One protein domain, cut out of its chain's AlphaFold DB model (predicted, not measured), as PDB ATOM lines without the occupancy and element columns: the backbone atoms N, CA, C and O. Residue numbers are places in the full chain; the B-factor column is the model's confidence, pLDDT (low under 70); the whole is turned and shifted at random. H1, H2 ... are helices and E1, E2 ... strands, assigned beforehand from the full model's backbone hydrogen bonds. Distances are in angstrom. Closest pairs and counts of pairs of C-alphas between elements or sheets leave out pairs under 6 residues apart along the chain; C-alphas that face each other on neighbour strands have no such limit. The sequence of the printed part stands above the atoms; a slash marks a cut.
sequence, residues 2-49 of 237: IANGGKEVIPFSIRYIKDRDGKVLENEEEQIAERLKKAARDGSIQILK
ATOM      1  N   ILE A   2     298.170 298.362 401.638       96.69
ATOM      2  CA  ILE A   2     297.661 299.567 400.933       96.69
ATOM      3  C   ILE A   2     298.547 300.794 401.213       96.69
ATOM      4  O   ILE A   2     299.062 301.405 400.284       96.69
ATOM      5  N   ALA A   3     298.789 301.097 402.491       95.50
ATOM      6  CA  ALA A   3     299.510 302.298 402.925       95.50
ATOM      7  C   ALA A   3     300.960 302.414 402.410       95.50
ATOM      8  O   ALA A   3     301.505 303.511 402.398       95.50
ATOM      9  N   ASN A   4     301.580 301.301 401.998       95.62
ATOM     10  CA  ASN A   4     302.955 301.238 401.490       95.62
ATOM     11  C   ASN A   4     303.022 300.915 399.984       95.62
ATOM     12  O   ASN A   4     304.009 300.339 399.522       95.62
ATOM     13  N   GLY A   5     301.973 301.243 399.224       95.75
ATOM     14  CA  GLY A   5     301.985 301.125 397.763       95.75
ATOM     15  C   GLY A   5     301.803 299.705 397.231       95.75
ATOM     16  O   GLY A   5     302.275 299.390 396.145       95.75
ATOM     17  N   GLY A   6     301.153 298.825 397.992       96.81
ATOM     18  CA  GLY A   6     300.799 297.467 397.570       96.81
ATOM     19  C   GLY A   6     301.816 296.385 397.927       96.81
ATOM     20  O   GLY A   6     301.638 295.244 397.508       96.81
ATOM     21  N   LYS A   7     302.852 296.711 398.703       96.88
ATOM     22  CA  LYS A   7     303.933 295.778 399.050       96.88
ATOM     23  C   LYS A   7     303.626 294.944 400.295       96.88
ATOM     24  O   LYS A   7     302.975 295.429 401.231       96.88
ATOM     25  N   GLU A   8     304.118 293.707 400.315       95.50
ATOM     26  CA  GLU A   8     304.060 292.809 401.470       95.50
ATOM     27  C   GLU A   8     304.701 293.466 402.700       95.50
ATOM     28  O   GLU A   8     305.674 294.217 402.610       95.50
ATOM     29  N   VAL A   9     304.109 293.198 403.861       94.31
ATOM     30  CA  VAL A   9     304.662 293.544 405.169       94.31
ATOM     31  C   VAL A   9     304.460 292.331 406.056       94.31
ATOM     32  O   VAL A   9     303.336 291.843 406.169       94.31
ATOM     33  N   ILE A  10     305.529 291.877 406.697       95.31
ATOM     34  CA  ILE A  10     305.483 290.793 407.676       95.31
ATOM     35  C   ILE A  10     305.536 291.451 409.057       95.31
ATOM     36  O   ILE A  10     306.560 292.049 409.385       95.31
ATOM     37  N   PRO A  11     304.445 291.442 409.843       94.19
ATOM     38  CA  PRO A  11     304.470 291.984 411.194       94.19
ATOM     39  C   PRO A  11     305.211 291.028 412.135       94.19
ATOM     40  O   PRO A  11     304.933 289.832 412.152       94.19
ATOM     41  N   PHE A  12     306.112 291.568 412.952       95.06
ATOM     42  CA  PHE A  12     306.842 290.831 413.984       95.06
ATOM     43  C   PHE A  12     307.012 291.705 415.230       95.06
ATOM     44  O   PHE A  12     307.053 292.932 415.137       95.06
ATOM     45  N   SER A  13     307.058 291.077 416.407       96.25
ATOM     46  CA  SER A  13     307.164 291.767 417.704       96.25
ATOM     47  C   SER A  13     308.529 291.588 418.370       96.25
ATOM     48  O   SER A  13     308.991 292.487 419.072       96.25
ATOM     49  N   ILE A  14     309.192 290.452 418.142       96.62
ATOM     50  CA  ILE A  14     310.529 290.153 418.661       96.62
ATOM     51  C   ILE A  14     311.532 290.470 417.560       96.62
ATOM     52  O   ILE A  14     311.467 289.871 416.496       96.62
ATOM     53  N   ARG A  15     312.455 291.407 417.803       97.25
ATOM     54  CA  ARG A  15     313.493 291.766 416.820       97.25
ATOM     55  C   ARG A  15     314.655 290.777 416.835       97.25
ATOM     56  O   ARG A  15     315.028 290.245 415.799       97.25
ATOM     57  N   TYR A  16     315.209 290.531 418.018       97.44
ATOM     58  CA  TYR A  16     316.310 289.600 418.243       97.44
ATOM     59  C   TYR A  16     316.322 289.127 419.701       97.44
ATOM     60  O   TYR A  16     315.805 289.807 420.591       97.44
ATOM     61  N   ILE A  17     316.957 287.985 419.950       97.94
ATOM     62  CA  ILE A  17     317.196 287.403 421.276       97.94
ATOM     63  C   ILE A  17     318.706 287.368 421.503       97.94
ATOM     64  O   ILE A  17     319.456 286.943 420.624       97.94
ATOM     65  N   LYS A  18     319.162 287.815 422.676       98.19
ATOM     66  CA  LYS A  18     320.573 287.778 423.085       98.19
ATOM     67  C   LYS A  18     320.735 286.987 424.375       98.19
ATOM     68  O   LYS A  18     319.828 286.985 425.207       98.19
ATOM     69  N   ASP A  19     321.885 286.347 424.543       97.81
ATOM     70  CA  ASP A  19     322.288 285.789 425.832       97.81
ATOM     71  C   ASP A  19     322.825 286.873 426.786       97.81
ATOM     72  O   ASP A  19     322.876 288.064 426.459       97.81
ATOM     73  N   ARG A  20     323.223 286.453 427.996       97.12
ATOM     74  CA  ARG A  20     323.772 287.343 429.034       97.12
ATOM     75  C   ARG A  20     325.064 288.048 428.612       97.12
ATOM     76  O   ARG A  20     325.371 289.109 429.141       97.12
ATOM     77  N   ASP A  21     325.807 287.440 427.693       97.75
ATOM     78  CA  ASP A  21     327.104 287.910 427.215       97.75
ATOM     79  C   ASP A  21     326.924 288.826 425.984       97.75
ATOM     80  O   ASP A  21     327.888 289.330 425.409       97.75
ATOM     81  N   GLY A  22     325.670 289.089 425.588       96.81
ATOM     82  CA  GLY A  22     325.299 289.965 424.483       96.81
ATOM     83  C   GLY A  22     325.354 289.294 423.111       96.81
ATOM     84  O   GLY A  22     325.092 289.967 422.105       96.81
ATOM     85  N   LYS A  23     325.650 287.992 423.040       97.56
ATOM     86  CA  LYS A  23     325.676 287.236 421.788       97.56
ATOM     87  C   LYS A  23     324.248 287.025 421.297       97.56
ATOM     88  O   LYS A  23     323.374 286.582 422.038       97.56
ATOM     89  N   VAL A  24     324.019 287.347 420.026       97.50
ATOM     90  CA  VAL A  24     322.732 287.121 419.360       97.50
ATOM     91  C   VAL A  24     322.517 285.618 419.193       97.50
ATOM     92  O   VAL A  24     323.357 284.931 418.613       97.50
ATOM     93  N   LEU A  25     321.407 285.126 419.735       97.19
ATOM     94  CA  LEU A  25     320.946 283.748 419.588       97.19
ATOM     95  C   LEU A  25     319.990 283.622 418.400       97.19
ATOM     96  O   LEU A  25     320.103 282.679 417.633       97.19
ATOM     97  N   GLU A  26     319.095 284.599 418.244       97.00
ATOM     98  CA  GLU A  26     318.099 284.659 417.171       97.00
ATOM     99  C   GLU A  26     317.941 286.101 416.685       97.00
ATOM    100  O   GLU A  26     317.967 287.031 417.496       97.00
ATOM    101  N   ASN A  27     317.753 286.298 415.379       97.44
ATOM    102  CA  ASN A  27     317.571 287.617 414.764       97.44
ATOM    103  C   ASN A  27     316.453 287.593 413.715       97.44
ATOM    104  O   ASN A  27     316.701 287.476 412.515       97.44
ATOM    105  N   GLU A  28     315.214 287.709 414.182       97.06
ATOM    106  CA  GLU A  28     314.019 287.704 413.332       97.06
ATOM    107  C   GLU A  28     313.997 288.903 412.370       97.06
ATOM    108  O   GLU A  28     313.596 288.780 411.215       97.06
ATOM    109  N   GLU A  29     314.472 290.069 412.819       96.62
ATOM    110  CA  GLU A  29     314.519 291.278 411.992       96.62
ATOM    111  C   GLU A  29     315.384 291.082 410.739       96.62
ATOM    112  O   GLU A  29     314.992 291.478 409.638       96.62
ATOM    113  N   GLU A  30     316.541 290.437 410.888       97.12
ATOM    114  CA  GLU A  30     317.437 290.124 409.775       97.12
ATOM    115  C   GLU A  30     316.840 289.067 408.843       97.12
ATOM    116  O   GLU A  30     316.812 289.275 407.628       97.12
ATOM    117  N   GLN A  31     316.267 287.996 409.399       96.62
ATOM    118  CA  GLN A  31     315.605 286.944 408.619       96.62
ATOM    119  C   GLN A  31     314.451 287.503 407.770       96.62
ATOM    120  O   GLN A  31     314.344 287.223 406.570       96.62
ATOM    121  N   ILE A  32     313.605 288.358 408.352       96.88
ATOM    122  CA  ILE A  32     312.517 289.030 407.633       96.88
ATOM    123  C   ILE A  32     313.074 289.984 406.575       96.88
ATOM    124  O   ILE A  32     312.573 290.004 405.447       96.88
ATOM    125  N   ALA A  33     314.122 290.752 406.887       96.19
ATOM    126  CA  ALA A  33     314.743 291.653 405.922       96.19
ATOM    127  C   ALA A  33     315.308 290.896 404.709       96.19
ATOM    128  O   ALA A  33     315.143 291.344 403.572       96.19
ATOM    129  N   GLU A  34     315.942 289.743 404.915       97.31
ATOM    130  CA  GLU A  34     316.421 288.877 403.835       97.31
ATOM    131  C   GLU A  34     315.277 288.317 402.993       97.31
ATOM    132  O   GLU A  34     315.335 288.373 401.758       97.31
ATOM    133  N   ARG A  35     314.202 287.851 403.634       96.44
ATOM    134  CA  ARG A  35     313.003 287.372 402.938       96.44
ATOM    135  C   ARG A  35     312.382 288.463 402.068       96.44
ATOM    136  O   ARG A  35     312.105 288.214 400.897       96.44
ATOM    137  N   LEU A  36     312.214 289.673 402.598       96.38
ATOM    138  CA  LEU A  36     311.663 290.802 401.842       96.38
ATOM    139  C   LEU A  36     312.603 291.246 400.712       96.38
ATOM    140  O   LEU A  36     312.134 291.578 399.626       96.38
ATOM    141  N   LYS A  37     313.928 291.200 400.910       96.88
ATOM    142  CA  LYS A  37     314.907 291.447 399.833       96.88
ATOM    143  C   LYS A  37     314.786 290.415 398.714       96.88
ATOM    144  O   LYS A  37     314.861 290.788 397.545       96.88
ATOM    145  N   LYS A  38     314.603 289.136 399.048       97.38
ATOM    146  CA  LYS A  38     314.379 288.074 398.059       97.38
ATOM    147  C   LYS A  38     313.085 288.318 397.281       97.38
ATOM    148  O   LYS A  38     313.141 288.376 396.057       97.38
ATOM    149  N   ALA A  39     311.987 288.585 397.989       96.38
ATOM    150  CA  ALA A  39     310.692 288.902 397.391       96.38
ATOM    151  C   ALA A  39     310.737 290.163 396.501       96.38
ATOM    152  O   ALA A  39     310.016 290.294 395.514       96.38
ATOM    153  N   ALA A  40     311.593 291.132 396.832       95.50
ATOM    154  CA  ALA A  40     311.795 292.310 395.995       95.50
ATOM    155  C   ALA A  40     312.548 291.991 394.696       95.50
ATOM    156  O   ALA A  40     312.257 292.596 393.668       95.50
ATOM    157  N   ARG A  41     313.500 291.050 394.728       96.38
ATOM    158  CA  ARG A  41     314.275 290.637 393.545       96.38
ATOM    159  C   ARG A  41     313.453 289.815 392.562       96.38
ATOM    160  O   ARG A  41     313.628 289.982 391.362       96.38
ATOM    161  N   ASP A  42     312.590 288.934 393.058       95.56
ATOM    162  CA  ASP A  42     311.720 288.102 392.215       95.56
ATOM    163  C   ASP A  42     310.378 288.778 391.864       95.56
ATOM    164  O   ASP A  42     309.609 288.251 391.063       95.56
ATOM    165  N   GLY A  43     310.110 289.958 392.433       94.06
ATOM    166  CA  GLY A  43     308.895 290.743 392.208       94.06
ATOM    167  C   GLY A  43     307.682 290.300 393.034       94.06
ATOM    168  O   GLY A  43     306.669 291.002 393.031       94.06
ATOM    169  N   SER A  44     307.770 289.199 393.788       95.38
ATOM    170  CA  SER A  44     306.669 288.671 394.610       95.38
ATOM    171  C   SER A  44     306.295 289.569 395.792       95.38
ATOM    172  O   SER A  44     305.201 289.435 396.339       95.38
ATOM    173  N   ILE A  45     307.145 290.541 396.145       97.12
ATOM    174  CA  ILE A  45     306.838 291.538 397.180       97.12
ATOM    175  C   ILE A  45     305.600 292.378 396.835       97.12
ATOM    176  O   ILE A  45     304.980 292.954 397.730       97.12
ATOM    177  N   GLN A  46     305.252 292.510 395.551       97.38
ATOM    178  CA  GLN A  46     304.157 293.356 395.094       97.38
ATOM    179  C   GLN A  46     302.835 292.570 395.086       97.38
ATOM    180  O   GLN A  46     302.542 291.826 394.157       97.38
ATOM    181  N   ILE A  47     302.015 292.767 396.122       97.06
ATOM    182  CA  ILE A  47     300.746 292.044 396.327       97.06
ATOM    183  C   ILE A  47     299.572 292.727 395.613       97.06
ATOM    184  O   ILE A  47     298.672 292.065 395.103       97.06
ATOM    185  N   LEU A  48     299.566 294.061 395.573       96.50
ATOM    186  CA  LEU A  48     298.603 294.860 394.807       96.50
ATOM    187  C   LEU A  48     299.335 295.636 393.724       96.50
ATOM    188  O   LEU A  48     300.453 296.075 393.960       96.50
ATOM    189  N   LYS A  49     298.705 295.895 392.577       96.19
ATOM    190  CA  LYS A  49     299.286 296.825 391.602       96.19
ATOM    191  C   LYS A  49     299.488 298.212 392.242       96.19
ATOM    192  O   LYS A  49     298.611 298.637 393.007       96.19
TER     193      LYS A  49
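Overview. This is residues 2 to 49 of the 237 residues of the protein "Transpeptidase domain-containing protein" of Spirochaetes bacterium (UniProt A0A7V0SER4). This domain has little regular structure: a single helix, H1, forms one side of a long, narrow loop of chain, and the unnamed residues 7 to 13 run alongside it on the other side. The chain folds back at residues 19 to 22 and returns through the short strand E1 into H1, and the tail after H1 comes back near the first printed residues. The printed part has 48 residues, with one named strand and then one named helix; it is mostly helix by class, though the named elements hold only 18 residues. It is a rod of 46 by 21 by 9 A, only just loose, close to extended, with a radius of gyration of the C-alphas of 13.9 A.

Along the chain. H1, residues 28 to 42, measures 21.2 A from C-alpha 28 at (314.019, 287.704, 413.332) to C-alpha 42 at (311.720, 288.102, 392.215). E1, residues 24 to 26, measures 5.7 A and begins at C-alpha 24 (322.732, 287.121, 419.360).

Arrangement. In H1 every O i to N i+4 pair is within hydrogen-bond range. E1 and H1 meet only through their tight link, Asn 27. E1 pairs with no named strand, but residues 17 to 18 pair antiparallel with it.

Size, cuts and confidence. The C-alphas farthest apart, of Asp 21 and Lys 49, are 46.1 A apart. The printed part has no cut, and no printed residue is under 70 in pLDDT.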